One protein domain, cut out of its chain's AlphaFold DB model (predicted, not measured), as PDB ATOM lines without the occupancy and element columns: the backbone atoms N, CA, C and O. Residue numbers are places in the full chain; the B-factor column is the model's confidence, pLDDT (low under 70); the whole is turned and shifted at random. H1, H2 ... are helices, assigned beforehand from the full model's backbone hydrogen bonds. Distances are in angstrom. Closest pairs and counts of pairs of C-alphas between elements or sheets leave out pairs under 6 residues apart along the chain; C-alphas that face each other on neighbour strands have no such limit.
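AT A GLANCE: This is residues 21 to 32, 42 to 197 and 204 to 231 of the 407 residues of an uncharacterized protein of Peniophora sp. CBMAI 1063 (UniProt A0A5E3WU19). A long helix, H6, runs through the middle of an elongated body of helices: H4 and H5 pack on it toward one end to make a three-helix bundle, with H3 on H4, and H7 folds back along it toward the other end, where H8 packs slantwise on both. H9 and H10 pack on H7, while the long helix H2 passes outside the body with little contact, the short H1 meets the end of H4, and residues 42 to 47, of which 45 to 47 belong to H2, stick out free. The printed part has 196 residues, with ten named helices, H1 to H10 in order, and no named strand; the class is all helix. The whole is compact, with a radius of gyration of the C-alphas of 17.8 A, and its C-alphas span 63 by 39 by 38 A.

HOW THE PARTS SIT: H6, residues 126 to 153, and H7, residues 156 to 171, form a helical hairpin at a shallow tilt of 20 degrees, opposite ways; their closest C-alphas, of Cys 143 and Ala 162, are 4.2 A apart. H4, residues 80 to 92, touches H6 with residues 80 to 84 alone, the closest C-alphas being those of Lys 81 and Val 134, 6.0 A apart. H5, residues 100 to 111, touches H6 at a steep tilt of 42 degrees, opposite ways, with the C-alphas of Trp 107 and Ala 138 closest at 5.0 A. H4, H5 and H6 are an up and down bundle, each helix running against the one before it. H4 and H5 are a hairpin too, at a shallow tilt of 26 degrees, with the C-alphas of Gly 87 and Ala 103 closest at 3.9 A. H4 is the hub, touching five helices. H3, residues 68 to 76, touches it at a steep tilt of 51 degrees, the C-alphas of Ala 75 and Met 83 closest at 4.6 A. H1, residues 21 to 27, touches it at residue 92 alone, where the C-alphas of Gly 22 and Thr 92 are closest at 4.6 A. H2, residues 45 to 65, and H4 only just touch, with 3 pairs of C-alphas within 8 A, the closest those of His 62 and Tyr 85 at 7.5 A. H8, residues 177 to 191, touches H6, the C-alphas of Ala 144 and Ala 178 closest at 5.3 A, and H7, those of Gly 166 and Ser 179 closest at 4.6 A. H9, residues 216 to 224, touches H7 at a shallow tilt of 19 degrees, the same way, the C-alphas of Ala 160 and Ala 218 closest at 5.3 A. H10, residues 226 to 230, touches H7, with the C-alphas of Glu 167 and Met 228 closest at 5.8 A. H2 and H6 are apart. In H3 to H10 every O i to N i+4 pair is within hydrogen-bond range; in H2 it is 13 of 17, and in H1 1 of 3, beside 1 of 4 O i to N i+3 pairs.

IN THESE COORDINATES: H6 is 40.5 A from first to last C-alpha, from C-alpha 126 at (-6.804, 59.876, 35.639) to C-alpha 153 at (14.261, 37.447, 9.294). H2 measures 31.5 A, H7 22.2 A, H8 20.5 A, H4 18.5 A and H5 16.2 A. The shorter H1, H3, H9 and H10 measure 10.6, 12.2, 12.5 and 5.7 A. H1 begins at C-alpha 21, (18.248, 60.429, 12.077), and H10 ends at C-alpha 230, (-11.770, 40.312, 14.669).

THE WHOLE: The two C-alphas farthest apart, of Ala 73 and Ile 197, are 63.7 A apart. Residues 33 to 41 are not printed, with 20.4 A between C-alphas 32 and 42; residues 198 to 203 are not printed either, with 8.6 A between C-alphas 197 and 204. Of the links printed whole, that from H5 to H6, 14 residues, is long. The mean pLDDT of the printed part is 74.8; 71 residues are under 70, among them 21 to 32 and 42 to 64.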
ATOM      1  N   HIS A  21      18.181  61.795  12.636       36.22
ATOM      2  CA  HIS A  21      18.248  60.429  12.077       36.22
ATOM      3  C   HIS A  21      17.387  59.385  12.821       36.22
ATOM      4  O   HIS A  21      17.167  58.283  12.321       36.22
ATOM      5  N   GLY A  22      16.866  59.713  14.008       36.66
ATOM      6  CA  GLY A  22      15.907  58.867  14.725       36.66
ATOM      7  C   GLY A  22      14.487  58.894  14.139       36.66
ATOM      8  O   GLY A  22      13.764  57.912  14.297       36.66
ATOM      9  N   PHE A  23      14.113  59.980  13.452       34.84
ATOM     10  CA  PHE A  23      12.756  60.238  12.951       34.84
ATOM     11  C   PHE A  23      12.498  59.617  11.574       34.84
ATOM     12  O   PHE A  23      11.486  58.937  11.414       34.84
ATOM     13  N   GLN A  24      13.476  59.687  10.662       35.62
ATOM     14  CA  GLN A  24      13.468  58.938   9.394       35.62
ATOM     15  C   GLN A  24      13.214  57.441   9.609       35.62
ATOM     16  O   GLN A  24      12.541  56.801   8.815       35.62
ATOM     17  N   GLY A  25      13.710  56.874  10.716       35.97
ATOM     18  CA  GLY A  25      13.519  55.466  11.070       35.97
ATOM     19  C   GLY A  25      12.105  55.089  11.533       35.97
ATOM     20  O   GLY A  25      11.789  53.902  11.546       35.97
ATOM     21  N   LEU A  26      11.296  56.067  11.959       34.59
ATOM     22  CA  LEU A  26       9.900  55.884  12.367       34.59
ATOM     23  C   LEU A  26       8.949  56.147  11.187       34.59
ATOM     24  O   LEU A  26       7.937  55.470  11.059       34.59
ATOM     25  N   ALA A  27       9.303  57.077  10.297       34.25
ATOM     26  CA  ALA A  27       8.611  57.293   9.027       34.25
ATOM     27  C   ALA A  27       8.841  56.141   8.029       34.25
ATOM     28  O   ALA A  27       7.902  55.693   7.380       34.25
ATOM     29  N   SER A  28      10.037  55.542   8.006       34.53
ATOM     30  CA  SER A  28      10.310  54.290   7.268       34.53
ATOM     31  C   SER A  28       9.718  53.027   7.919       34.53
ATOM     32  O   SER A  28       9.827  51.939   7.371       34.53
ATOM     33  N   MET A  29       9.041  53.135   9.072       35.38
ATOM     34  CA  MET A  29       8.100  52.089   9.518       35.38
ATOM     35  C   MET A  29       6.717  52.217   8.856       35.38
ATOM     36  O   MET A  29       5.887  51.328   9.016       35.38
ATOM     37  N   ILE A  30       6.451  53.329   8.163       35.84
ATOM     38  CA  ILE A  30       5.203  53.601   7.435       35.84
ATOM     39  C   ILE A  30       5.427  53.405   5.922       35.84
ATOM     40  O   ILE A  30       4.503  53.012   5.213       35.84
ATOM     41  N   TYR A  31       6.660  53.601   5.441       32.25
ATOM     42  CA  TYR A  31       7.053  53.429   4.041       32.25
ATOM     43  C   TYR A  31       8.218  52.453   3.909       32.25
ATOM     44  O   TYR A  31       9.267  52.631   4.525       32.25
ATOM     45  N   HIS A  32       8.013  51.424   3.092       27.70
ATOM     46  CA  HIS A  32       9.046  50.492   2.657       27.70
ATOM     47  C   HIS A  32      10.013  51.242   1.700       27.70
ATOM     48  O   HIS A  32       9.570  52.100   0.931       27.70
ATOM     49  N   GLY A  42      -9.722  49.868  -1.717       39.72
ATOM     50  CA  GLY A  42     -10.980  50.066  -0.981       39.72
ATOM     51  C   GLY A  42     -10.873  50.523   0.477       39.72
ATOM     52  O   GLY A  42     -11.909  50.668   1.116       39.72
ATOM     53  N   TRP A  43      -9.674  50.761   1.019       43.44
ATOM     54  CA  TRP A  43      -9.507  51.259   2.395       43.44
ATOM     55  C   TRP A  43      -8.970  52.694   2.402       43.44
ATOM     56  O   TRP A  43      -7.999  53.012   1.712       43.44
ATOM     57  N   GLU A  44      -9.613  53.581   3.168       45.50
ATOM     58  CA  GLU A  44      -9.297  55.012   3.174       45.50
ATOM     59  C   GLU A  44      -8.002  55.307   3.947       45.50
ATOM     60  O   GLU A  44      -8.001  55.503   5.164       45.50
ATOM     61  N   PHE A  45      -6.898  55.397   3.198       39.69
ATOM     62  CA  PHE A  45      -5.578  55.923   3.596       39.69
ATOM     63  C   PHE A  45      -5.654  57.159   4.518       39.69
ATOM     64  O   PHE A  45      -4.837  57.353   5.417       39.69
ATOM     65  N   GLU A  46      -6.696  57.962   4.330       44.25
ATOM     66  CA  GLU A  46      -6.965  59.244   4.976       44.25
ATOM     67  C   GLU A  46      -7.153  59.128   6.499       44.25
ATOM     68  O   GLU A  46      -6.628  59.958   7.239       44.25
ATOM     69  N   LYS A  47      -7.801  58.062   6.993       43.62
ATOM     70  CA  LYS A  47      -8.006  57.848   8.440       43.62
ATOM     71  C   LYS A  47      -6.745  57.348   9.154       43.62
ATOM     72  O   LYS A  47      -6.575  57.566  10.354       43.62
ATOM     73  N   GLN A  48      -5.836  56.692   8.430       44.44
ATOM     74  CA  GLN A  48      -4.602  56.138   8.997       44.44
ATOM     75  C   GLN A  48      -3.528  57.213   9.204       44.44
ATOM     76  O   GLN A  48      -2.890  57.246  10.260       44.44
ATOM     77  N   THR A  49      -3.364  58.130   8.242       44.28
ATOM     78  CA  THR A  49      -2.430  59.263   8.358       44.28
ATOM     79  C   THR A  49      -2.787  60.164   9.541       44.28
ATOM     80  O   THR A  49      -1.902  60.567  10.296       44.28
ATOM     81  N   GLU A  50      -4.081  60.417   9.761       44.16
ATOM     82  CA  GLU A  50      -4.556  61.259  10.859       44.16
ATOM     83  C   GLU A  50      -4.107  60.760  12.237       44.16
ATOM     84  O   GLU A  50      -3.572  61.495  13.074       44.16
ATOM     85  N   TYR A  51      -4.304  59.471  12.464       45.44
ATOM     86  CA  TYR A  51      -4.019  58.849  13.741       45.44
ATOM     87  C   TYR A  51      -2.510  58.713  14.007       45.44
ATOM     88  O   TYR A  51      -2.039  58.960  15.123       45.44
ATOM     89  N   LEU A  52      -1.735  58.396  12.965       47.31
ATOM     90  CA  LEU A  52      -0.272  58.355  13.026       47.31
ATOM     91  C   LEU A  52       0.317  59.715  13.418       47.31
ATOM     92  O   LEU A  52       1.226  59.777  14.247       47.31
ATOM     93  N   MET A  53      -0.257  60.804  12.906       47.41
ATOM     94  CA  MET A  53       0.137  62.161  13.281       47.41
ATOM     95  C   MET A  53      -0.190  62.492  14.733       47.41
ATOM     96  O   MET A  53       0.664  63.029  15.439       47.41
ATOM     97  N   LYS A  54      -1.362  62.094  15.238       46.75
ATOM     98  CA  LYS A  54      -1.727  62.279  16.655       46.75
ATOM     99  C   LYS A  54      -0.773  61.546  17.608       46.75
ATOM    100  O   LYS A  54      -0.356  62.123  18.615       46.75
ATOM    101  N   ILE A  55      -0.376  60.309  17.286       48.31
ATOM    102  CA  ILE A  55       0.633  59.561  18.060       48.31
ATOM    103  C   ILE A  55       1.980  60.279  18.021       48.31
ATOM    104  O   ILE A  55       2.607  60.486  19.062       48.31
ATOM    105  N   PHE A  56       2.405  60.699  16.833       52.09
ATOM    106  CA  PHE A  56       3.685  61.362  16.644       52.09
ATOM    107  C   PHE A  56       3.780  62.687  17.413       52.09
ATOM    108  O   PHE A  56       4.771  62.932  18.099       52.09
ATOM    109  N   PHE A  57       2.736  63.522  17.383       51.91
ATOM    110  CA  PHE A  57       2.700  64.779  18.138       51.91
ATOM    111  C   PHE A  57       2.690  64.561  19.655       51.91
ATOM    112  O   PHE A  57       3.364  65.296  20.386       51.91
ATOM    113  N   ALA A  58       1.975  63.539  20.135       50.47
ATOM    114  CA  ALA A  58       2.005  63.160  21.545       50.47
ATOM    115  C   ALA A  58       3.417  62.734  21.976       50.47
ATOM    116  O   ALA A  58       3.905  63.194  23.010       50.47
ATOM    117  N   MET A  59       4.111  61.942  21.152       55.88
ATOM    118  CA  MET A  59       5.516  61.597  21.377       55.88
ATOM    119  C   MET A  59       6.386  62.861  21.393       55.88
ATOM    120  O   MET A  59       7.087  63.111  22.375       55.88
ATOM    121  N   MET A  60       6.299  63.706  20.362       59.09
ATOM    122  CA  MET A  60       7.095  64.931  20.221       59.09
ATOM    123  C   MET A  60       6.995  65.869  21.429       59.09
ATOM    124  O   MET A  60       8.029  66.320  21.925       59.09
ATOM    125  N   ARG A  61       5.791  66.123  21.970       56.78
ATOM    126  CA  ARG A  61       5.629  66.964  23.176       56.78
ATOM    127  C   ARG A  61       6.460  66.457  24.358       56.78
ATOM    128  O   ARG A  61       7.039  67.258  25.089       56.78
ATOM    129  N   HIS A  62       6.563  65.141  24.522       55.12
ATOM    130  CA  HIS A  62       7.347  64.526  25.594       55.12
ATOM    131  C   HIS A  62       8.850  64.457  25.291       55.12
ATOM    132  O   HIS A  62       9.669  64.560  26.203       55.12
ATOM    133  N   PHE A  63       9.242  64.354  24.020       64.25
ATOM    134  CA  PHE A  63      10.653  64.436  23.633       64.25
ATOM    135  C   PHE A  63      11.246  65.835  23.831       64.25
ATOM    136  O   PHE A  63      12.441  65.950  24.097       64.25
ATOM    137  N   VAL A  64      10.439  66.890  23.706       62.25
ATOM    138  CA  VAL A  64      10.947  68.266  23.705       62.25
ATOM    139  C   VAL A  64      11.151  68.822  25.117       62.25
ATOM    140  O   VAL A  64      12.175  69.468  25.335       62.25
ATOM    141  N   ASN A  65      10.249  68.536  26.061       77.31
ATOM    142  CA  ASN A  65      10.156  69.276  27.331       77.31
ATOM    143  C   ASN A  65      10.829  68.622  28.551       77.31
ATOM    144  O   ASN A  65      10.823  69.222  29.617       77.31
ATOM    145  N   THR A  66      11.381  67.415  28.429       84.00
ATOM    146  CA  THR A  66      12.033  66.707  29.550       84.00
ATOM    147  C   THR A  66      13.489  66.425  29.194       84.00
ATOM    148  O   THR A  66      13.779  66.030  28.058       84.00
ATOM    149  N   SER A  67      14.431  66.638  30.108       91.50
ATOM    150  CA  SER A  67      15.845  66.329  29.853       91.50
ATOM    151  C   SER A  67      16.073  64.811  29.818       91.50
ATOM    152  O   SER A  67      15.184  64.018  30.132       91.50
ATOM    153  N   THR A  68      17.225  64.361  29.317       91.81
ATOM    154  CA  THR A  68      17.528  62.920  29.363       91.81
ATOM    155  C   THR A  68      17.784  62.500  30.804       91.81
ATOM    156  O   THR A  68      17.348  61.431  31.213       91.81
ATOM    157  N   GLU A  69      18.444  63.364  31.563       95.56
ATOM    158  CA  GLU A  69      18.839  63.189  32.952       95.56
ATOM    159  C   GLU A  69      17.608  63.014  33.850       95.56
ATOM    160  O   GLU A  69      17.565  62.095  34.663       95.56
ATOM    161  N   GLU A  70      16.567  63.826  33.641       95.12
ATOM    162  CA  GLU A  70      15.274  63.692  34.326       95.12
ATOM    163  C   GLU A  70      14.609  62.346  34.023       95.12
ATOM    164  O   GLU A  70      14.124  61.673  34.931       95.12
ATOM    165  N   LEU A  71      14.620  61.915  32.755       94.88
ATOM    166  CA  LEU A  71      14.074  60.612  32.370       94.88
ATOM    167  C   LEU A  71      14.894  59.451  32.947       94.88
ATOM    168  O   LEU A  71      14.320  58.420  33.291       94.88
ATOM    169  N   GLU A  72      16.218  59.587  33.051       97.19
ATOM    170  CA  GLU A  72      17.066  58.589  33.707       97.19
ATOM    171  C   GLU A  72      16.787  58.509  35.205       97.19
ATOM    172  O   GLU A  72      16.609  57.402  35.711       97.19
ATOM    173  N   ALA A  73      16.681  59.649  35.891       97.12
ATOM    174  CA  ALA A  73      16.334  59.704  37.308       97.12
ATOM    175  C   ALA A  73      14.950  59.085  37.566       97.12
ATOM    176  O   ALA A  73      14.817  58.193  38.403       97.12
ATOM    177  N   GLY A  74      13.934  59.466  36.785       96.44
ATOM    178  CA  GLY A  74      12.596  58.878  36.888       96.44
ATOM    179  C   GLY A  74      12.589  57.374  36.586       96.44
ATOM    180  O   GLY A  74      11.951  56.598  37.294       96.44
ATOM    181  N   ALA A  75      13.352  56.926  35.584       97.06
ATOM    182  CA  ALA A  75      13.482  55.504  35.273       97.06
ATOM    183  C   ALA A  75      14.199  54.707  36.379       97.06
ATOM    184  O   ALA A  75      13.859  53.547  36.588       97.06
ATOM    185  N   GLN A  76      15.163  55.303  37.090       97.56
ATOM    186  CA  GLN A  76      15.802  54.694  38.266       97.56
ATOM    187  C   GLN A  76      14.832  54.559  39.447       97.56
ATOM    188  O   GLN A  76      14.956  53.625  40.234       97.56
ATOM    189  N   MET A  77      13.852  55.460  39.543       97.50
ATOM    190  CA  MET A  77      12.766  55.409  40.527       97.50
ATOM    191  C   MET A  77      11.575  54.543  40.080       97.50
ATOM    192  O   MET A  77      10.507  54.611  40.685       97.50
ATOM    193  N   ASP A  78      11.728  53.743  39.019       96.75
ATOM    194  CA  ASP A  78      10.675  52.895  38.447       96.75
ATOM    195  C   ASP A  78       9.402  53.647  38.023       96.75
ATOM    196  O   ASP A  78       8.307  53.083  37.920       96.75
ATOM    197  N   GLU A  79       9.544  54.924  37.671       96.62
ATOM    198  CA  GLU A  79       8.460  55.700  37.095       96.62
ATOM    199  C   GLU A  79       8.194  55.233  35.654       96.62
ATOM    200  O   GLU A  79       8.990  55.444  34.732       96.62
ATOM    201  N   CYS A  80       7.035  54.606  35.430       96.00
ATOM    202  CA  CYS A  80       6.703  53.975  34.150       96.00
ATOM    203  C   CYS A  80       6.767  54.939  32.957       96.00
ATOM    204  O   CYS A  80       7.209  54.554  31.875       96.00
ATOM    205  N   LYS A  81       6.350  56.195  33.149       93.88
ATOM    206  CA  LYS A  81       6.351  57.224  32.103       93.88
ATOM    207  C   LYS A  81       7.779  57.562  31.667       93.88
ATOM    208  O   LYS A  81       8.071  57.552  30.471       93.88
ATOM    209  N   SER A  82       8.670  57.766  32.634       95.31
ATOM    210  CA  SER A  82      10.088  58.031  32.392       95.31
ATOM    211  C   SER A  82      10.791  56.840  31.742       95.31
ATOM    212  O   SER A  82      11.478  57.021  30.737       95.31
ATOM    213  N   MET A  83      10.529  55.609  32.203       97.06
ATOM    214  CA  MET A  83      11.035  54.392  31.549       97.06
ATOM    215  C   MET A  83      10.592  54.288  30.084       97.06
ATOM    216  O   MET A  83      11.408  53.977  29.214       97.06
ATOM    217  N   ASN A  84       9.317  54.570  29.793       94.38
ATOM    218  CA  ASN A  84       8.771  54.466  28.442       94.38
ATOM    219  C   ASN A  84       9.424  55.472  27.476       94.38
ATOM    220  O   ASN A  84       9.858  55.099  26.381       94.38
ATOM    221  N   TYR A  85       9.558  56.735  27.894       91.31
ATOM    222  CA  TYR A  85      10.175  57.780  27.070       91.31
ATOM    223  C   TYR A  85      11.692  57.647  26.960       91.31
ATOM    224  O   TYR A  85      12.246  57.848  25.876       91.31
ATOM    225  N   LEU A  86      12.371  57.245  28.037       94.06
ATOM    226  CA  LEU A  86      13.792  56.918  27.982       94.06
ATOM    227  C   LEU A  86      14.043  55.751  27.022       94.06
ATOM    228  O   LEU A  86      14.972  55.809  26.217       94.06
ATOM    229  N   GLY A  87      13.180  54.728  27.046       92.56
ATOM    230  CA  GLY A  87      13.206  53.628  26.086       92.56
ATOM    231  C   GLY A  87      13.143  54.129  24.644       92.56
ATOM    232  O   GLY A  87      14.000  53.784  23.832       92.56
ATOM    233  N   ALA A  88      12.219  55.044  24.345       87.69
ATOM    234  CA  ALA A  88      12.093  55.630  23.014       87.69
ATOM    235  C   ALA A  88      13.332  56.440  22.585       87.69
ATOM    236  O   ALA A  88      13.796  56.287  21.450       87.69
ATOM    237  N   ARG A  89      13.944  57.221  23.489       88.44
ATOM    238  CA  ARG A  89      15.221  57.920  23.221       88.44
ATOM    239  C   ARG A  89      16.359  56.956  22.942       88.44
ATOM    240  O   ARG A  89      17.043  57.088  21.931       88.44
ATOM    241  N   LEU A  90      16.538  55.952  23.795       89.50
ATOM    242  CA  LEU A  90      17.595  54.954  23.643       89.50
ATOM    243  C   LEU A  90      17.411  54.120  22.369       89.50
ATOM    244  O   LEU A  90      18.398  53.758  21.727       89.50
ATOM    245  N   TYR A  91      16.175  53.829  21.965       87.38
ATOM    246  CA  TYR A  91      15.903  53.055  20.755       87.38
ATOM    247  C   TYR A  91      16.220  53.836  19.472       87.38
ATOM    248  O   TYR A  91      16.802  53.282  18.530       87.38
ATOM    249  N   THR A  92      15.853  55.119  19.444       82.12
ATOM    250  CA  THR A  92      16.012  56.017  18.287       82.12
ATOM    251  C   THR A  92      17.390  56.678  18.220       82.12
ATOM    252  O   THR A  92      17.873  56.958  17.128       82.12
ATOM    253  N   GLY A  93      18.057  56.869  19.361       81.44
ATOM    254  CA  GLY A  93      19.259  57.699  19.485       81.44
ATOM    255  C   GLY A  93      18.957  59.196  19.625       81.44
ATOM    256  O   GLY A  93      19.847  60.021  19.433       81.44
ATOM    257  N   ALA A  94      17.712  59.575  19.928       79.12
ATOM    258  CA  ALA A  94      17.340  60.975  20.104       79.12
ATOM    259  C   ALA A  94      17.929  61.531  21.412       79.12
ATOM    260  O   ALA A  94      17.535  61.111  22.500       79.12
ATOM    261  N   ARG A  95      18.860  62.493  21.296       82.25
ATOM    262  CA  ARG A  95      19.551  63.176  22.415       82.25
ATOM    263  C   ARG A  95      20.383  62.266  23.334       82.25
ATOM    264  O   ARG A  95      20.867  62.728  24.359       82.25
ATOM    265  N   VAL A  96      20.548  60.988  22.989       89.25
ATOM    266  CA  VAL A  96      21.299  59.993  23.771       89.25
ATOM    267  C   VAL A  96      22.003  59.012  22.847       89.25
ATOM    268  O   VAL A  96      21.547  58.758  21.731       89.25
ATOM    269  N   LYS A  97      23.083  58.382  23.319       92.56
ATOM    270  CA  LYS A  97      23.701  57.276  22.581       92.56
ATOM    271  C   LYS A  97      22.694  56.132  22.440       92.56
ATOM    272  O   LYS A  97      22.192  55.601  23.431       92.56
ATOM    273  N   LYS A  98      22.426  55.737  21.195       90.56
ATOM    274  CA  LYS A  98      21.496  54.655  20.867       90.56
ATOM    275  C   LYS A  98      21.877  53.357  21.584       90.56
ATOM    276  O   LYS A  98      22.996  52.866  21.447       90.56
ATOM    277  N   ASN A  99      20.926  52.777  22.307       95.38
ATOM    278  CA  ASN A  99      21.056  51.516  23.023       95.38
ATOM    279  C   ASN A  99      19.727  50.745  22.982       95.38
ATOM    280  O   ASN A  99      18.892  50.831  23.885       95.38
ATOM    281  N   ARG A 100      19.538  49.964  21.912       91.31
ATOM    282  CA  ARG A 100      18.302  49.198  21.687       91.31
ATOM    283  C   ARG A 100      18.045  48.151  22.769       91.31
ATOM    284  O   ARG A 100      16.904  47.990  23.175       91.31
ATOM    285  N   SER A 101      19.082  47.477  23.267       96.62
ATOM    286  CA  SER A 101      18.914  46.456  24.312       96.62
ATOM    287  C   SER A 101      18.333  47.060  25.592       96.62
ATOM    288  O   SER A 101      17.360  46.537  26.136       96.62
ATOM    289  N   ARG A 102      18.866  48.205  26.042       97.50
ATOM    290  CA  ARG A 102      18.332  48.918  27.212       97.50
ATOM    291  C   ARG A 102      16.906  49.417  26.963       97.50
ATOM    292  O   ARG A 102      16.073  49.272  27.849       97.50
ATOM    293  N   ALA A 103      16.611  49.933  25.769       94.06
ATOM    294  CA  ALA A 103      15.256  50.354  25.412       94.06
ATOM    295  C   ALA A 103      14.228  49.217  25.525       94.06
ATOM    296  O   ALA A 103      13.200  49.383  26.176       94.06
ATOM    297  N   LEU A 104      14.540  48.046  24.960       95.25
ATOM    298  CA  LEU A 104      13.662  46.875  25.017       95.25
ATOM    299  C   LEU A 104      13.437  46.399  26.454       95.25
ATOM    300  O   LEU A 104      12.311  46.066  26.810       95.25
ATOM    301  N   LYS A 105      14.474  46.427  27.305       97.56
ATOM    302  CA  LYS A 105      14.336  46.107  28.737       97.56
ATOM    303  C   LYS A 105      13.378  47.065  29.447       97.56
ATOM    304  O   LYS A 105      12.530  46.609  30.207       97.56
ATOM    305  N   LEU A 106      13.484  48.368  29.177       97.12
ATOM    306  CA  LEU A 106      12.593  49.375  29.762       97.12
ATOM    307  C   LEU A 106      11.144  49.171  29.311       97.12
ATOM    308  O   LEU A 106      10.257  49.097  30.154       97.12
ATOM    309  N   TRP A 107      10.894  49.008  28.011       96.44
ATOM    310  CA  TRP A 107       9.537  48.764  27.511       96.44
ATOM    311  C   TRP A 107       8.954  47.438  27.992       96.44
ATOM    312  O   TRP A 107       7.771  47.388  28.303       96.44
ATOM    313  N   THR A 108       9.773  46.394  28.127       96.88
ATOM    314  CA  THR A 108       9.342  45.115  28.717       96.88
ATOM    315  C   THR A 108       8.943  45.289  30.182       96.88
ATOM    316  O   THR A 108       7.917  44.774  30.608       96.88
ATOM    317  N   LYS A 109       9.707  46.068  30.961       97.56
ATOM    318  CA  LYS A 109       9.346  46.380  32.349       97.56
ATOM    319  C   LYS A 109       8.041  47.180  32.421       97.56
ATOM    320  O   LYS A 109       7.169  46.875  33.229       97.56
ATOM    321  N   VAL A 110       7.869  48.164  31.538       97.00
ATOM    322  CA  VAL A 110       6.640  48.972  31.452       97.00
ATOM    323  C   VAL A 110       5.433  48.136  31.009       97.00
ATOM    324  O   VAL A 110       4.341  48.319  31.541       97.00
ATOM    325  N   SER A 111       5.599  47.191  30.084       96.19
ATOM    326  CA  SER A 111       4.510  46.322  29.618       96.19
ATOM    327  C   SER A 111       4.050  45.306  30.671       96.19
ATOM    328  O   SER A 111       3.001  44.684  30.508       96.19
ATOM    329  N   GLN A 112       4.782  45.173  31.778       97.19
ATOM    330  CA  GLN A 112       4.468  44.284  32.896       97.19
ATOM    331  C   GLN A 112       3.850  45.002  34.102       97.19
ATOM    332  O   GLN A 112       3.502  44.336  35.069       97.19
ATOM    333  N   ILE A 113       3.667  46.329  34.067       96.75
ATOM    334  CA  ILE A 113       3.075  47.045  35.207       96.75
ATOM    335  C   ILE A 113       1.642  46.581  35.479       96.75
ATOM    336  O   ILE A 113       0.848  46.386  34.549       96.75
ATOM    337  N   ASP A 114       1.289  46.467  36.755       97.00
ATOM    338  CA  ASP A 114      -0.075  46.154  37.160       97.00
ATOM    339  C   ASP A 114      -1.000  47.345  36.927       97.00
ATOM    340  O   ASP A 114      -0.682  48.503  37.220       97.00
ATOM    341  N   LEU A 115      -2.176  47.042  36.386       95.88
ATOM    342  CA  LEU A 115      -3.236  48.014  36.182       95.88
ATOM    343  C   LEU A 115      -4.435  47.659  37.064       95.88
ATOM    344  O   LEU A 115      -4.718  46.473  37.252       95.88
ATOM    345  N   PRO A 116      -5.180  48.662  37.564       94.75
ATOM    346  CA  PRO A 116      -6.476  48.418  38.179       94.75
ATOM    347  C   PRO A 116      -7.386  47.612  37.243       94.75
ATOM    348  O   PRO A 116      -7.330  47.755  36.018       94.75
ATOM    349  N   ARG A 117      -8.247  46.766  37.817       94.00
ATOM    350  CA  ARG A 117      -9.179  45.943  37.037       94.00
ATOM    351  C   ARG A 117     -10.064  46.838  36.162       94.00
ATOM    352  O   ARG A 117     -10.743  47.720  36.674       94.00
ATOM    353  N   GLY A 118     -10.060  46.585  34.853       90.81
ATOM    354  CA  GLY A 118     -10.834  47.355  33.873       90.81
ATOM    355  C   GLY A 118     -10.194  48.674  33.425       90.81
ATOM    356  O   GLY A 118     -10.824  49.412  32.675       90.81
ATOM    357  N   ALA A 119      -8.965  48.983  33.852       91.94
ATOM    358  CA  ALA A 119      -8.268  50.176  33.385       91.94
ATOM    359  C   ALA A 119      -7.961  50.106  31.879       91.94
ATOM    360  O   ALA A 119      -7.454  49.106  31.371       91.94
ATOM    361  N   SER A 120      -8.216  51.212  31.189       91.12
ATOM    362  CA  SER A 120      -7.999  51.423  29.759       91.12
ATOM    363  C   SER A 120      -7.572  52.874  29.517       91.12
ATOM    364  O   SER A 120      -7.642  53.722  30.411       91.12
ATOM    365  N   ILE A 121      -7.182  53.211  28.286       85.06
ATOM    366  CA  ILE A 121      -6.890  54.606  27.921       85.06
ATOM    367  C   ILE A 121      -8.127  55.521  27.952       85.06
ATOM    368  O   ILE A 121      -7.982  56.737  27.841       85.06
ATOM    369  N   THR A 122      -9.328  54.961  28.097       83.38
ATOM    370  CA  THR A 122     -10.595  55.697  28.209       83.38
ATOM    371  C   THR A 122     -11.139  55.733  29.636       83.38
ATOM    372  O   THR A 122     -12.214  56.283  29.859       83.38
ATOM    373  N   SER A 123     -10.412  55.191  30.623       86.75
ATOM    374  CA  SER A 123     -10.848  55.229  32.022       86.75
ATOM    375  C   SER A 123     -11.113  56.658  32.514       86.75
ATOM    376  O   SER A 123     -10.412  57.612  32.156       86.75
ATOM    377  N   SER A 124     -12.134  56.800  33.360       86.50
ATOM    378  CA  SER A 124     -12.478  58.064  34.016       86.50
ATOM    379  C   SER A 124     -11.433  58.463  35.060       86.50
ATOM    380  O   SER A 124     -11.090  59.641  35.156       86.50
ATOM    381  N   ASP A 125     -10.877  57.488  35.790       93.69
ATOM    382  CA  ASP A 125      -9.772  57.718  36.719       93.69
ATOM    383  C   ASP A 125      -8.493  58.118  35.970       93.69
ATOM    384  O   ASP A 125      -7.976  57.381  35.124       93.69
ATOM    385  N   TYR A 126      -7.967  59.297  36.306       91.19
ATOM    386  CA  TYR A 126      -6.804  59.876  35.639       91.19
ATOM    387  C   TYR A 126      -5.559  58.990  35.774       91.19
ATOM    388  O   TYR A 126      -4.823  58.810  34.801       91.19
ATOM    389  N   THR A 127      -5.331  58.418  36.959       93.31
ATOM    390  CA  THR A 127      -4.128  57.628  37.255       93.31
ATOM    391  C   THR A 127      -4.144  56.301  36.502       93.31
ATOM    392  O   THR A 127      -3.165  55.956  35.834       93.31
ATOM    393  N   ALA A 128      -5.267  55.582  36.547       92.62
ATOM    394  CA  ALA A 128      -5.497  54.350  35.804       92.62
ATOM    395  C   ALA A 128      -5.378  54.588  34.297       92.62
ATOM    396  O   ALA A 128      -4.642  53.865  33.626       92.62
ATOM    397  N   ARG A 129      -6.012  55.652  33.781       91.31
ATOM    398  CA  ARG A 129      -5.923  56.042  32.370       91.31
ATOM    399  C   ARG A 129      -4.489  56.337  31.943       91.31
ATOM    400  O   ARG A 129      -4.045  55.866  30.898       91.31
ATOM    401  N   SER A 130      -3.754  57.109  32.745       89.56
ATOM    402  CA  SER A 130      -2.366  57.469  32.451       89.56
ATOM    403  C   SER A 130      -1.462  56.233  32.418       89.56
ATOM    404  O   SER A 130      -0.730  56.036  31.448       89.56
ATOM    405  N   ARG A 131      -1.562  55.346  33.418       94.19
ATOM    406  CA  ARG A 131      -0.794  54.090  33.454       94.19
ATOM    407  C   ARG A 131      -1.166  53.149  32.311       94.19
ATOM    408  O   ARG A 131      -0.270  52.599  31.673       94.19
ATOM    409  N   ALA A 132      -2.458  53.006  32.015       90.75
ATOM    410  CA  ALA A 132      -2.932  52.220  30.881       90.75
ATOM    411  C   ALA A 132      -2.354  52.752  29.566       90.75
ATOM    412  O   ALA A 132      -1.884  51.963  28.751       90.75
ATOM    413  N   ARG A 133      -2.292  54.079  29.388       91.12
ATOM    414  CA  ARG A 133      -1.693  54.686  28.195       91.12
ATOM    415  C   ARG A 133      -0.208  54.374  28.064       91.12
ATOM    416  O   ARG A 133       0.212  53.919  27.008       91.12
ATOM    417  N   VAL A 134       0.568  54.556  29.130       91.94
ATOM    418  CA  VAL A 134       2.013  54.275  29.114       91.94
ATOM    419  C   VAL A 134       2.289  52.791  28.827       91.94
ATOM    420  O   VAL A 134       3.178  52.476  28.035       91.94
ATOM    421  N   LYS A 135       1.503  51.880  29.416       94.81
ATOM    422  CA  LYS A 135       1.583  50.436  29.146       94.81
ATOM    423  C   LYS A 135       1.249  50.111  27.688       94.81
ATOM    424  O   LYS A 135       1.957  49.332  27.054       94.81
ATOM    425  N   ALA A 136       0.201  50.734  27.152       88.19
ATOM    426  CA  ALA A 136      -0.218  50.554  25.769       88.19
ATOM    427  C   ALA A 136       0.835  51.068  24.773       88.19
ATOM    428  O   ALA A 136       1.143  50.379  23.803       88.19
ATOM    429  N   ASP A 137       1.446  52.224  25.044       86.69
ATOM    430  CA  ASP A 137       2.535  52.765  24.227       86.69
ATOM    431  C   ASP A 137       3.759  51.822  24.240       86.69
ATOM    432  O   ASP A 137       4.340  51.549  23.191       86.69
ATOM    433  N   ALA A 138       4.128  51.255  25.398       92.00
ATOM    434  CA  ALA A 138       5.224  50.282  25.488       92.00
ATOM    435  C   ALA A 138       4.950  49.013  24.666       92.00
ATOM    436  O   ALA A 138       5.831  48.543  23.942       92.00
ATOM    437  N   TYR A 139       3.721  48.489  24.722       92.62
ATOM    438  CA  TYR A 139       3.284  47.404  23.845       92.62
ATOM    439  C   TYR A 139       3.382  47.788  22.364       92.62
ATOM    440  O   TYR A 139       3.912  47.013  21.571       92.62
ATOM    441  N   ALA A 140       2.950  48.991  21.982       85.25
ATOM    442  CA  ALA A 140       3.060  49.471  20.606       85.25
ATOM    443  C   ALA A 140       4.522  49.536  20.120       85.25
ATOM    444  O   ALA A 140       4.821  49.106  19.002       85.25
ATOM    445  N   TYR A 141       5.453  50.006  20.957       86.31
ATOM    446  CA  TYR A 141       6.878  50.041  20.610       86.31
ATOM    447  C   TYR A 141       7.492  48.645  20.464       86.31
ATOM    448  O   TYR A 141       8.262  48.407  19.528       86.31
ATOM    449  N   LEU A 142       7.141  47.709  21.351       90.38
ATOM    450  CA  LEU A 142       7.576  46.314  21.249       90.38
ATOM    451  C   LEU A 142       6.996  45.641  19.998       90.38
ATOM    452  O   LEU A 142       7.730  44.974  19.271       90.38
ATOM    453  N   CYS A 143       5.718  45.885  19.692       86.62
ATOM    454  CA  CYS A 143       5.062  45.409  18.475       86.62
ATOM    455  C   CYS A 143       5.825  45.856  17.226       86.62
ATOM    456  O   CYS A 143       6.191  45.025  16.398       86.62
ATOM    457  N   ALA A 144       6.136  47.149  17.127       81.50
ATOM    458  CA  ALA A 144       6.907  47.700  16.019       81.50
ATOM    459  C   ALA A 144       8.322  47.102  15.916       81.50
ATOM    460  O   ALA A 144       8.810  46.834  14.818       81.50
ATOM    461  N   HIS A 145       8.993  46.878  17.051       88.25
ATOM    462  CA  HIS A 145      10.310  46.245  17.067       88.25
ATOM    463  C   HIS A 145      10.268  44.823  16.496       88.25
ATOM    464  O   HIS A 145      11.059  44.492  15.611       88.25
ATOM    465  N   HIS A 146       9.342  44.005  16.991       87.94
ATOM    466  CA  HIS A 146       9.200  42.617  16.573       87.94
ATOM    467  C   HIS A 146       8.742  42.500  15.122       87.94
ATOM    468  O   HIS A 146       9.316  41.716  14.373       87.94
ATOM    469  N   LEU A 147       7.811  43.349  14.680       81.25
ATOM    470  CA  LEU A 147       7.399  43.396  13.281       81.25
ATOM    471  C   LEU A 147       8.588  43.691  12.356       81.25
ATOM    472  O   LEU A 147       8.785  43.000  11.362       81.25
ATOM    473  N   ARG A 148       9.452  44.642  12.729       79.38
ATOM    474  CA  ARG A 148      10.661  44.951  11.957       79.38
ATOM    475  C   ARG A 148      11.662  43.793  11.926       79.38
ATOM    476  O   ARG A 148      12.359  43.606  10.929       79.38
ATOM    477  N   ASN A 149      11.810  43.056  13.025       82.81
ATOM    478  CA  ASN A 149      12.674  41.875  13.029       82.81
ATOM    479  C   ASN A 149      12.090  40.795  12.120       82.81
ATOM    480  O   ASN A 149      12.824  40.278  11.282       82.81
ATOM    481  N   TYR A 150      10.778  40.557  12.204       83.38
ATOM    482  CA  TYR A 150      10.066  39.662  11.302       83.38
ATOM    483  C   TYR A 150      10.252  40.072   9.843       83.38
ATOM    484  O   TYR A 150      10.547  39.227   9.014       83.38
ATOM    485  N   GLU A 151      10.151  41.352   9.493       78.19
ATOM    486  CA  GLU A 151      10.338  41.785   8.105       78.19
ATOM    487  C   GLU A 151      11.707  41.398   7.541       78.19
ATOM    488  O   GLU A 151      11.787  41.041   6.364       78.19
ATOM    489  N   LYS A 152      12.745  41.407   8.386       79.38
ATOM    490  CA  LYS A 152      14.124  41.062   8.025       79.38
ATOM    491  C   LYS A 152      14.401  39.564   8.030       79.38
ATOM    492  O   LYS A 152      15.085  39.077   7.139       79.38
ATOM    493  N   SER A 153      13.944  38.861   9.062       87.25
ATOM    494  CA  SER A 153      14.261  37.447   9.294       87.25
ATOM    495  C   SER A 153      13.216  36.501   8.705       87.25
ATOM    496  O   SER A 153      13.498  35.326   8.497       87.25
ATOM    497  N   LYS A 154      11.995  37.005   8.494       83.75
ATOM    498  CA  LYS A 154      10.756  36.247   8.271       83.75
ATOM    499  C   LYS A 154      10.501  35.177   9.344       83.75
ATOM    500  O   LYS A 154       9.746  34.236   9.116       83.75
ATOM    501  N   ALA A 155      11.094  35.326  10.533       86.75
ATOM    502  CA  ALA A 155      10.944  34.378  11.629       86.75
ATOM    503  C   ALA A 155       9.567  34.515  12.287       86.75
ATOM    504  O   ALA A 155       9.231  35.564  12.837       86.75
ATOM    505  N   LEU A 156       8.778  33.440  12.301       84.38
ATOM    506  CA  LEU A 156       7.433  33.474  12.880       84.38
ATOM    507  C   LEU A 156       7.394  33.844  14.359       84.38
ATOM    508  O   LEU A 156       6.399  34.403  14.813       84.38
ATOM    509  N   LEU A 157       8.453  33.543  15.108       87.94
ATOM    510  CA  LEU A 157       8.533  33.931  16.509       87.94
ATOM    511  C   LEU A 157       8.454  35.456  16.669       87.94
ATOM    512  O   LEU A 157       7.727  35.933  17.534       87.94
ATOM    513  N   ASP A 158       9.140  36.214  15.811       87.56
ATOM    514  CA  ASP A 158       9.058  37.676  15.813       87.56
ATOM    515  C   ASP A 158       7.641  38.144  15.458       87.56
ATOM    516  O   ASP A 158       7.096  39.015  16.130       87.56
ATOM    517  N   LEU A 159       6.990  37.523  14.468       86.12
ATOM    518  CA  LEU A 159       5.606  37.866  14.136       86.12
ATOM    519  C   LEU A 159       4.654  37.582  15.306       86.12
ATOM    520  O   LEU A 159       3.836  38.430  15.651       86.12
ATOM    521  N   ALA A 160       4.784  36.430  15.961       86.25
ATOM    522  CA  ALA A 160       3.971  36.070  17.119       86.25
ATOM    523  C   ALA A 160       4.158  37.053  18.285       86.25
ATOM    524  O   ALA A 160       3.180  37.471  18.906       86.25
ATOM    525  N   GLN A 161       5.394  37.486  18.549       91.19
ATOM    526  CA  GLN A 161       5.664  38.521  19.551       91.19
ATOM    527  C   GLN A 161       5.068  39.876  19.155       91.19
ATOM    528  O   GLN A 161       4.510  40.571  20.007       91.19
ATOM    529  N   ALA A 162       5.121  40.235  17.868       86.81
ATOM    530  CA  ALA A 162       4.456  41.431  17.366       86.81
ATOM    531  C   ALA A 162       2.940  41.366  17.615       86.81
ATOM    532  O   ALA A 162       2.371  42.339  18.106       86.81
ATOM    533  N   PHE A 163       2.305  40.212  17.380       86.38
ATOM    534  CA  PHE A 163       0.878  39.992  17.645       86.38
ATOM    535  C   PHE A 163       0.523  40.133  19.121       86.38
ATOM    536  O   PHE A 163      -0.415  40.856  19.451       86.38
ATOM    537  N   LEU A 164       1.286  39.496  20.011       89.19
ATOM    538  CA  LEU A 164       1.068  39.597  21.457       89.19
ATOM    539  C   LEU A 164       1.149  41.042  21.942       89.19
ATOM    540  O   LEU A 164       0.308  41.493  22.721       89.19
ATOM    541  N   CYS A 165       2.152  41.775  21.463       91.50
ATOM    542  CA  CYS A 165       2.320  43.176  21.810       91.50
ATOM    543  C   CYS A 165       1.191  44.031  21.218       91.50
ATOM    544  O   CYS A 165       0.593  44.832  21.933       91.50
ATOM    545  N   GLY A 166       0.839  43.828  19.946       85.50
ATOM    546  CA  GLY A 166      -0.266  44.530  19.290       85.50
ATOM    547  C   GLY A 166      -1.610  44.308  19.992       85.50
ATOM    548  O   GLY A 166      -2.332  45.272  20.243       85.50
ATOM    549  N   GLU A 167      -1.900  43.067  20.390       86.06
ATOM    550  CA  GLU A 167      -3.075  42.670  21.176       86.06
ATOM    551  C   GLU A 167      -3.077  43.328  22.564       86.06
ATOM    552  O   GLU A 167      -4.115  43.799  23.030       86.06
ATOM    553  N   GLY A 168      -1.918  43.392  23.226       89.81
ATOM    554  CA  GLY A 168      -1.758  44.070  24.513       89.81
ATOM    555  C   GLY A 168      -2.080  45.564  24.438       89.81
ATOM    556  O   GLY A 168      -2.798  46.082  25.295       89.81
ATOM    557  N   ALA A 169      -1.609  46.250  23.391       87.06
ATOM    558  CA  ALA A 169      -1.947  47.652  23.141       87.06
ATOM    559  C   ALA A 169      -3.447  47.825  22.831       87.06
ATOM    560  O   ALA A 169      -4.113  48.666  23.442       87.06
ATOM    561  N   ALA A 170      -3.991  46.972  21.956       82.00
ATOM    562  CA  ALA A 170      -5.394  46.988  21.544       82.00
ATOM    563  C   ALA A 170      -6.359  46.782  22.723       82.00
ATOM    564  O   ALA A 170      -7.320  47.536  22.866       82.00
ATOM    565  N   LYS A 171      -6.073  45.833  23.624       84.88
ATOM    566  CA  LYS A 171      -6.869  45.584  24.843       84.88
ATOM    567  C   LYS A 171      -6.943  46.784  25.782       84.88
ATOM    568  O   LYS A 171      -7.898  46.910  26.540       84.88
ATOM    569  N   LEU A 172      -5.945  47.662  25.739       86.12
ATOM    570  CA  LEU A 172      -5.933  48.902  26.512       86.12
ATOM    571  C   LEU A 172      -6.622  50.058  25.774       86.12
ATOM    572  O   LEU A 172      -6.756  51.133  26.351       86.12
ATOM    573  N   GLY A 173      -7.082  49.839  24.540       81.00
ATOM    574  CA  GLY A 173      -7.735  50.821  23.674       81.00
ATOM    575  C   GLY A 173      -6.780  51.549  22.725       81.00
ATOM    576  O   GLY A 173      -7.206  52.466  22.030       81.00
ATOM    577  N   LEU A 174      -5.495  51.174  22.673       80.69
ATOM    578  CA  LEU A 174      -4.529  51.762  21.744       80.69
ATOM    579  C   LEU A 174      -4.301  50.833  20.548       80.69
ATOM    580  O   LEU A 174      -3.455  49.943  20.580       80.69
ATOM    581  N   PHE A 175      -5.007  51.082  19.454       72.62
ATOM    582  CA  PHE A 175      -4.691  50.453  18.173       72.62
ATOM    583  C   PHE A 175      -3.635  51.281  17.461       72.62
ATOM    584  O   PHE A 175      -3.875  52.448  17.205       72.62
ATOM    585  N   VAL A 176      -2.469  50.726  17.141       66.50
ATOM    586  CA  VAL A 176      -1.434  51.442  16.373       66.50
ATOM    587  C   VAL A 176      -1.281  50.853  14.977       66.50
ATOM    588  O   VAL A 176      -1.619  49.695  14.753       66.50
ATOM    589  N   ALA A 177      -0.724  51.616  14.031       60.97
ATOM    590  CA  ALA A 177      -0.454  51.103  12.686       60.97
ATOM    591  C   ALA A 177       0.396  49.820  12.714       60.97
ATOM    592  O   ALA A 177       0.139  48.908  11.941       60.97
ATOM    593  N   ALA A 178       1.335  49.691  13.660       59.38
ATOM    594  CA  ALA A 178       2.118  48.465  13.838       59.38
ATOM    595  C   ALA A 178       1.237  47.234  14.128       59.38
ATOM    596  O   ALA A 178       1.493  46.161  13.585       59.38
ATOM    597  N   SER A 179       0.164  47.393  14.906       66.25
ATOM    598  CA  SER A 179      -0.828  46.343  15.132       66.25
ATOM    599  C   SER A 179      -1.520  45.962  13.816       66.25
ATOM    600  O   SER A 179      -1.622  44.789  13.470       66.25
ATOM    601  N   HIS A 180      -1.916  46.952  13.019       64.69
ATOM    602  CA  HIS A 180      -2.525  46.714  11.712       64.69
ATOM    603  C   HIS A 180      -1.578  46.004  10.730       64.69
ATOM    604  O   HIS A 180      -1.955  44.997  10.137       64.69
ATOM    605  N   TYR A 181      -0.333  46.465  10.596       63.34
ATOM    606  CA  TYR A 181       0.659  45.821   9.732       63.34
ATOM    607  C   TYR A 181       1.000  44.405  10.191       63.34
ATOM    608  O   TYR A 181       1.227  43.530   9.364       63.34
ATOM    609  N   THR A 182       0.971  44.156  11.498       68.94
ATOM    610  CA  THR A 182       1.120  42.812  12.060       68.94
ATOM    611  C   THR A 182      -0.031  41.901  11.612       68.94
ATOM    612  O   THR A 182       0.216  40.798  11.119       68.94
ATOM    613  N   ALA A 183      -1.278  42.383  11.671       66.19
ATOM    614  CA  ALA A 183      -2.443  41.673  11.137       66.19
ATOM    615  C   ALA A 183      -2.340  41.429   9.620       66.19
ATOM    616  O   ALA A 183      -2.591  40.319   9.148       66.19
ATOM    617  N   LEU A 184      -1.899  42.432   8.856       65.50
ATOM    618  CA  LEU A 184      -1.704  42.326   7.409       65.50
ATOM    619  C   LEU A 184      -0.596  41.326   7.047       65.50
ATOM    620  O   LEU A 184      -0.765  40.529   6.128       65.50
ATOM    621  N   ALA A 185       0.518  41.327   7.780       66.56
ATOM    622  CA  ALA A 185       1.616  40.384   7.592       66.56
ATOM    623  C   ALA A 185       1.155  38.932   7.773       66.56
ATOM    624  O   ALA A 185       1.531  38.064   6.988       66.56
ATOM    625  N   PHE A 186       0.293  38.674   8.759       70.50
ATOM    626  CA  PHE A 186      -0.330  37.363   8.938       70.50
ATOM    627  C   PHE A 186      -1.321  37.019   7.834       70.50
ATOM    628  O   PHE A 186      -1.297  35.910   7.313       70.50
ATOM    629  N   TYR A 187      -2.162  37.966   7.433       65.19
ATOM    630  CA  TYR A 187      -3.094  37.744   6.335       65.19
ATOM    631  C   TYR A 187      -2.364  37.432   5.017       65.19
ATOM    632  O   TYR A 187      -2.769  36.549   4.266       65.19
ATOM    633  N   ASN A 188      -1.225  38.084   4.773       64.25
ATOM    634  CA  ASN A 188      -0.351  37.777   3.643       64.25
ATOM    635  C   ASN A 188       0.297  36.389   3.765       64.25
ATOM    636  O   ASN A 188       0.418  35.701   2.756       64.25
ATOM    637  N   LEU A 189       0.657  35.939   4.977       67.81
ATOM    638  CA  LEU A 189       1.080  34.548   5.204       67.81
ATOM    639  C   LEU A 189      -0.042  33.548   4.891       67.81
ATOM    640  O   LEU A 189       0.227  32.482   4.343       67.81
ATOM    641  N   GLN A 190      -1.290  33.890   5.220       65.00
ATOM    642  CA  GLN A 190      -2.451  33.042   4.950       65.00
ATOM    643  C   GLN A 190      -2.814  32.977   3.466       65.00
ATOM    644  O   GLN A 190      -3.282  31.940   3.000       65.00
ATOM    645  N   LYS A 191      -2.619  34.070   2.721       61.16
ATOM    646  CA  LYS A 191      -3.091  34.184   1.337       61.16
ATOM    647  C   LYS A 191      -2.424  33.230   0.349       61.16
ATOM    648  O   LYS A 191      -3.043  32.931  -0.665       61.16
ATOM    649  N   GLY A 192      -1.230  32.715   0.638       52.91
ATOM    650  CA  GLY A 192      -0.507  31.833  -0.281       52.91
ATOM    651  C   GLY A 192      -0.241  32.446  -1.666       52.91
ATOM    652  O   GLY A 192      -0.691  33.545  -1.995       52.91
ATOM    653  N   ALA A 193       0.524  31.745  -2.502       45.19
ATOM    654  CA  ALA A 193       0.557  32.049  -3.930       45.19
ATOM    655  C   ALA A 193      -0.733  31.503  -4.568       45.19
ATOM    656  O   ALA A 193      -1.101  30.366  -4.259       45.19
ATOM    657  N   PRO A 194      -1.425  32.251  -5.446       45.00
ATOM    658  CA  PRO A 194      -2.551  31.698  -6.188       45.00
ATOM    659  C   PRO A 194      -2.051  30.519  -7.030       45.00
ATOM    660  O   PRO A 194      -1.256  30.702  -7.952       45.00
ATOM    661  N   VAL A 195      -2.491  29.304  -6.704       42.31
ATOM    662  CA  VAL A 195      -2.239  28.126  -7.537       42.31
ATOM    663  C   VAL A 195      -3.385  28.043  -8.530       42.31
ATOM    664  O   VAL A 195      -4.536  27.848  -8.146       42.31
ATOM    665  N   ARG A 196      -3.077  28.235  -9.812       42.25
ATOM    666  CA  ARG A 196      -4.039  28.008 -10.889       42.25
ATOM    667  C   ARG A 196      -4.172  26.496 -11.052       42.25
ATOM    668  O   ARG A 196      -3.221  25.849 -11.481       42.25
ATOM    669  N   ILE A 197      -5.307  25.937 -10.651       44.03
ATOM    670  CA  ILE A 197      -5.676  24.577 -11.047       44.03
ATOM    671  C   ILE A 197      -6.166  24.710 -12.493       44.03
ATOM    672  O   ILE A 197      -6.923  25.634 -12.789       44.03
ATOM    673  N   GLU A 204      -8.436  28.690  -5.017       43.81
ATOM    674  CA  GLU A 204      -8.142  28.206  -3.671       43.81
ATOM    675  C   GLU A 204      -6.846  28.869  -3.200       43.81
ATOM    676  O   GLU A 204      -5.742  28.529  -3.632       43.81
ATOM    677  N   THR A 205      -6.958  29.816  -2.270       38.94
ATOM    678  CA  THR A 205      -5.820  30.206  -1.439       38.94
ATOM    679  C   THR A 205      -5.539  29.059  -0.474       38.94
ATOM    680  O   THR A 205      -6.005  29.059   0.666       38.94
ATOM    681  N   LYS A 206      -4.791  28.043  -0.919       46.06
ATOM    682  CA  LYS A 206      -4.100  27.168   0.030       46.06
ATOM    683  C   LYS A 206      -3.123  28.053   0.785       46.06
ATOM    684  O   LYS A 206      -2.218  28.621   0.176       46.06
ATOM    685  N   CYS A 207      -3.319  28.176   2.097       47.25
ATOM    686  CA  CYS A 207      -2.317  28.754   2.979       47.25
ATOM    687  C   CYS A 207      -1.006  28.015   2.697       47.25
ATOM    688  O   CYS A 207      -0.860  26.848   3.049       47.25
ATOM    689  N   SER A 208      -0.073  28.660   1.992       51.84
ATOM    690  CA  SER A 208       1.197  28.034   1.607       51.84
ATOM    691  C   SER A 208       2.121  27.861   2.812       51.84
ATOM    692  O   SER A 208       3.243  27.371   2.684       51.84
ATOM    693  N   PHE A 209       1.665  28.293   3.987       58.72
ATOM    694  CA  PHE A 209       2.375  28.130   5.228       58.72
ATOM    695  C   PHE A 209       2.229  26.693   5.740       58.72
ATOM    696  O   PHE A 209       1.319  26.363   6.501       58.72
ATOM    697  N   ASN A 210       3.174  25.837   5.347       61.09
ATOM    698  CA  ASN A 210       3.390  24.560   6.015       61.09
ATOM    699  C   ASN A 210       3.908  24.841   7.429       61.09
ATOM    700  O   ASN A 210       5.099  25.079   7.638       61.09
ATOM    701  N   CYS A 211       2.996  24.851   8.402       68.94
ATOM    702  CA  CYS A 211       3.346  25.008   9.804       68.94
ATOM    703  C   CYS A 211       4.157  23.791  10.256       68.94
ATOM    704  O   CYS A 211       3.612  22.718  10.513       68.94
ATOM    705  N   THR A 212       5.479  23.944  10.307       77.00
ATOM    706  CA  THR A 212       6.357  22.921  10.878       77.00
ATOM    707  C   THR A 212       6.050  22.757  12.374       77.00
ATOM    708  O   THR A 212       5.600  23.716  13.010       77.00
ATOM    709  N   PRO A 213       6.322  21.587  12.981       74.12
ATOM    710  CA  PRO A 213       6.148  21.394  14.424       74.12
ATOM    711  C   PRO A 213       6.852  22.464  15.275       74.12
ATOM    712  O   PRO A 213       6.329  22.889  16.300       74.12
ATOM    713  N   GLU A 214       7.999  22.958  14.807       73.25
ATOM    714  CA  GLU A 214       8.775  24.035  15.439       73.25
ATOM    715  C   GLU A 214       8.044  25.390  15.432       73.25
ATOM    716  O   GLU A 214       8.198  26.194  16.349       73.25
ATOM    717  N   ASN A 215       7.211  25.638  14.419       73.06
ATOM    718  CA  ASN A 215       6.470  26.882  14.222       73.06
ATOM    719  C   ASN A 215       5.062  26.868  14.839       73.06
ATOM    720  O   ASN A 215       4.448  27.927  15.003       73.06
ATOM    721  N   ALA A 216       4.549  25.688  15.200       71.25
ATOM    722  CA  ALA A 216       3.211  25.520  15.762       71.25
ATOM    723  C   ALA A 216       2.940  26.390  17.009       71.25
ATOM    724  O   ALA A 216       1.869  27.002  17.066       71.25
ATOM    725  N   PRO A 217       3.878  26.554  17.969       73.12
ATOM    726  CA  PRO A 217       3.650  27.418  19.129       73.12
ATOM    727  C   PRO A 217       3.462  28.895  18.756       73.12
ATOM    728  O   PRO A 217       2.573  29.561  19.285       73.12
ATOM    729  N   ALA A 218       4.262  29.408  17.817       72.25
ATOM    730  CA  ALA A 218       4.158  30.788  17.347       72.25
ATOM    731  C   ALA A 218       2.822  31.028  16.627       72.25
ATOM    732  O   ALA A 218       2.165  32.043  16.846       72.25
ATOM    733  N   PHE A 219       2.381  30.064  15.820       71.50
ATOM    734  CA  PHE A 219       1.101  30.150  15.123       71.50
ATOM    735  C   PHE A 219      -0.094  30.104  16.086       71.50
ATOM    736  O   PHE A 219      -1.028  30.895  15.952       71.50
ATOM    737  N   ALA A 220      -0.041  29.242  17.106       71.12
ATOM    738  CA  ALA A 220      -1.070  29.168  18.141       71.12
ATOM    739  C   ALA A 220      -1.236  30.502  18.887       71.12
ATOM    740  O   ALA A 220      -2.360  30.919  19.151       71.12
ATOM    741  N   ILE A 221      -0.127  31.196  19.168       72.94
ATOM    742  CA  ILE A 221      -0.138  32.535  19.768       72.94
ATOM    743  C   ILE A 221      -0.880  33.535  18.875       72.94
ATOM    744  O   ILE A 221      -1.749  34.255  19.362       72.94
ATOM    745  N   VAL A 222      -0.582  33.559  17.573       72.69
ATOM    746  CA  VAL A 222      -1.233  34.492  16.641       72.69
ATOM    747  C   VAL A 222      -2.744  34.257  16.588       72.69
ATOM    748  O   VAL A 222      -3.518  35.209  16.669       72.69
ATOM    749  N   LEU A 223      -3.180  32.994  16.544       71.19
ATOM    750  CA  LEU A 223      -4.604  32.638  16.543       71.19
ATOM    751  C   LEU A 223      -5.337  33.004  17.847       71.19
ATOM    752  O   LEU A 223      -6.561  33.135  17.847       71.19
ATOM    753  N   GLN A 224      -4.619  33.171  18.960       74.25
ATOM    754  CA  GLN A 224      -5.198  33.600  20.237       74.25
ATOM    755  C   GLN A 224      -5.413  35.121  20.323       74.25
ATOM    756  O   GLN A 224      -6.180  35.577  21.177       74.25
ATOM    757  N   CYS A 225      -4.801  35.914  19.437       69.56
ATOM    758  CA  CYS A 225      -4.946  37.372  19.376       69.56
ATOM    759  C   CYS A 225      -6.251  37.793  18.676       69.56
ATOM    760  O   CYS A 225      -6.248  38.447  17.633       69.56
ATOM    761  N   LYS A 226      -7.392  37.391  19.247       66.62
ATOM    762  CA  LYS A 226      -8.723  37.621  18.665       66.62
ATOM    763  C   LYS A 226      -9.058  39.099  18.477       66.62
ATOM    764  O   LYS A 226      -9.647  39.442  17.464       66.62
ATOM    765  N   THR A 227      -8.647  39.986  19.388       64.00
ATOM    766  CA  THR A 227      -8.956  41.427  19.281       64.00
ATOM    767  C   THR A 227      -8.347  42.029  18.013       64.00
ATOM    768  O   THR A 227      -8.975  42.841  17.335       64.00
ATOM    769  N   MET A 228      -7.133  41.596  17.680       64.69
ATOM    770  CA  MET A 228      -6.426  41.975  16.459       64.69
ATOM    771  C   MET A 228      -7.053  41.385  15.192       64.69
ATOM    772  O   MET A 228      -7.087  42.056  14.163       64.69
ATOM    773  N   LEU A 229      -7.525  40.138  15.262       61.59
ATOM    774  CA  LEU A 229      -8.076  39.409  14.115       61.59
ATOM    775  C   LEU A 229      -9.530  39.789  13.804       61.59
ATOM    776  O   LEU A 229      -9.907  39.848  12.637       61.59
ATOM    777  N   ASP A 230     -10.334  40.082  14.825       66.31
ATOM    778  CA  ASP A 230     -11.770  40.312  14.669       66.31
ATOM    779  C   ASP A 230     -12.094  41.719  14.144       66.31
ATOM    780  O   ASP A 230     -13.219  41.951  13.706       66.31
ATOM    781  N   GLY A 231     -11.148  42.670  14.185       53.00
ATOM    782  CA  GLY A 231     -11.232  44.001  13.556       53.00
ATOM    783  C   GLY A 231     -12.359  44.935  14.036       53.00
ATOM    784  O   GLY A 231     -12.314  46.134  13.765       53.00
TER     785      GLY A 231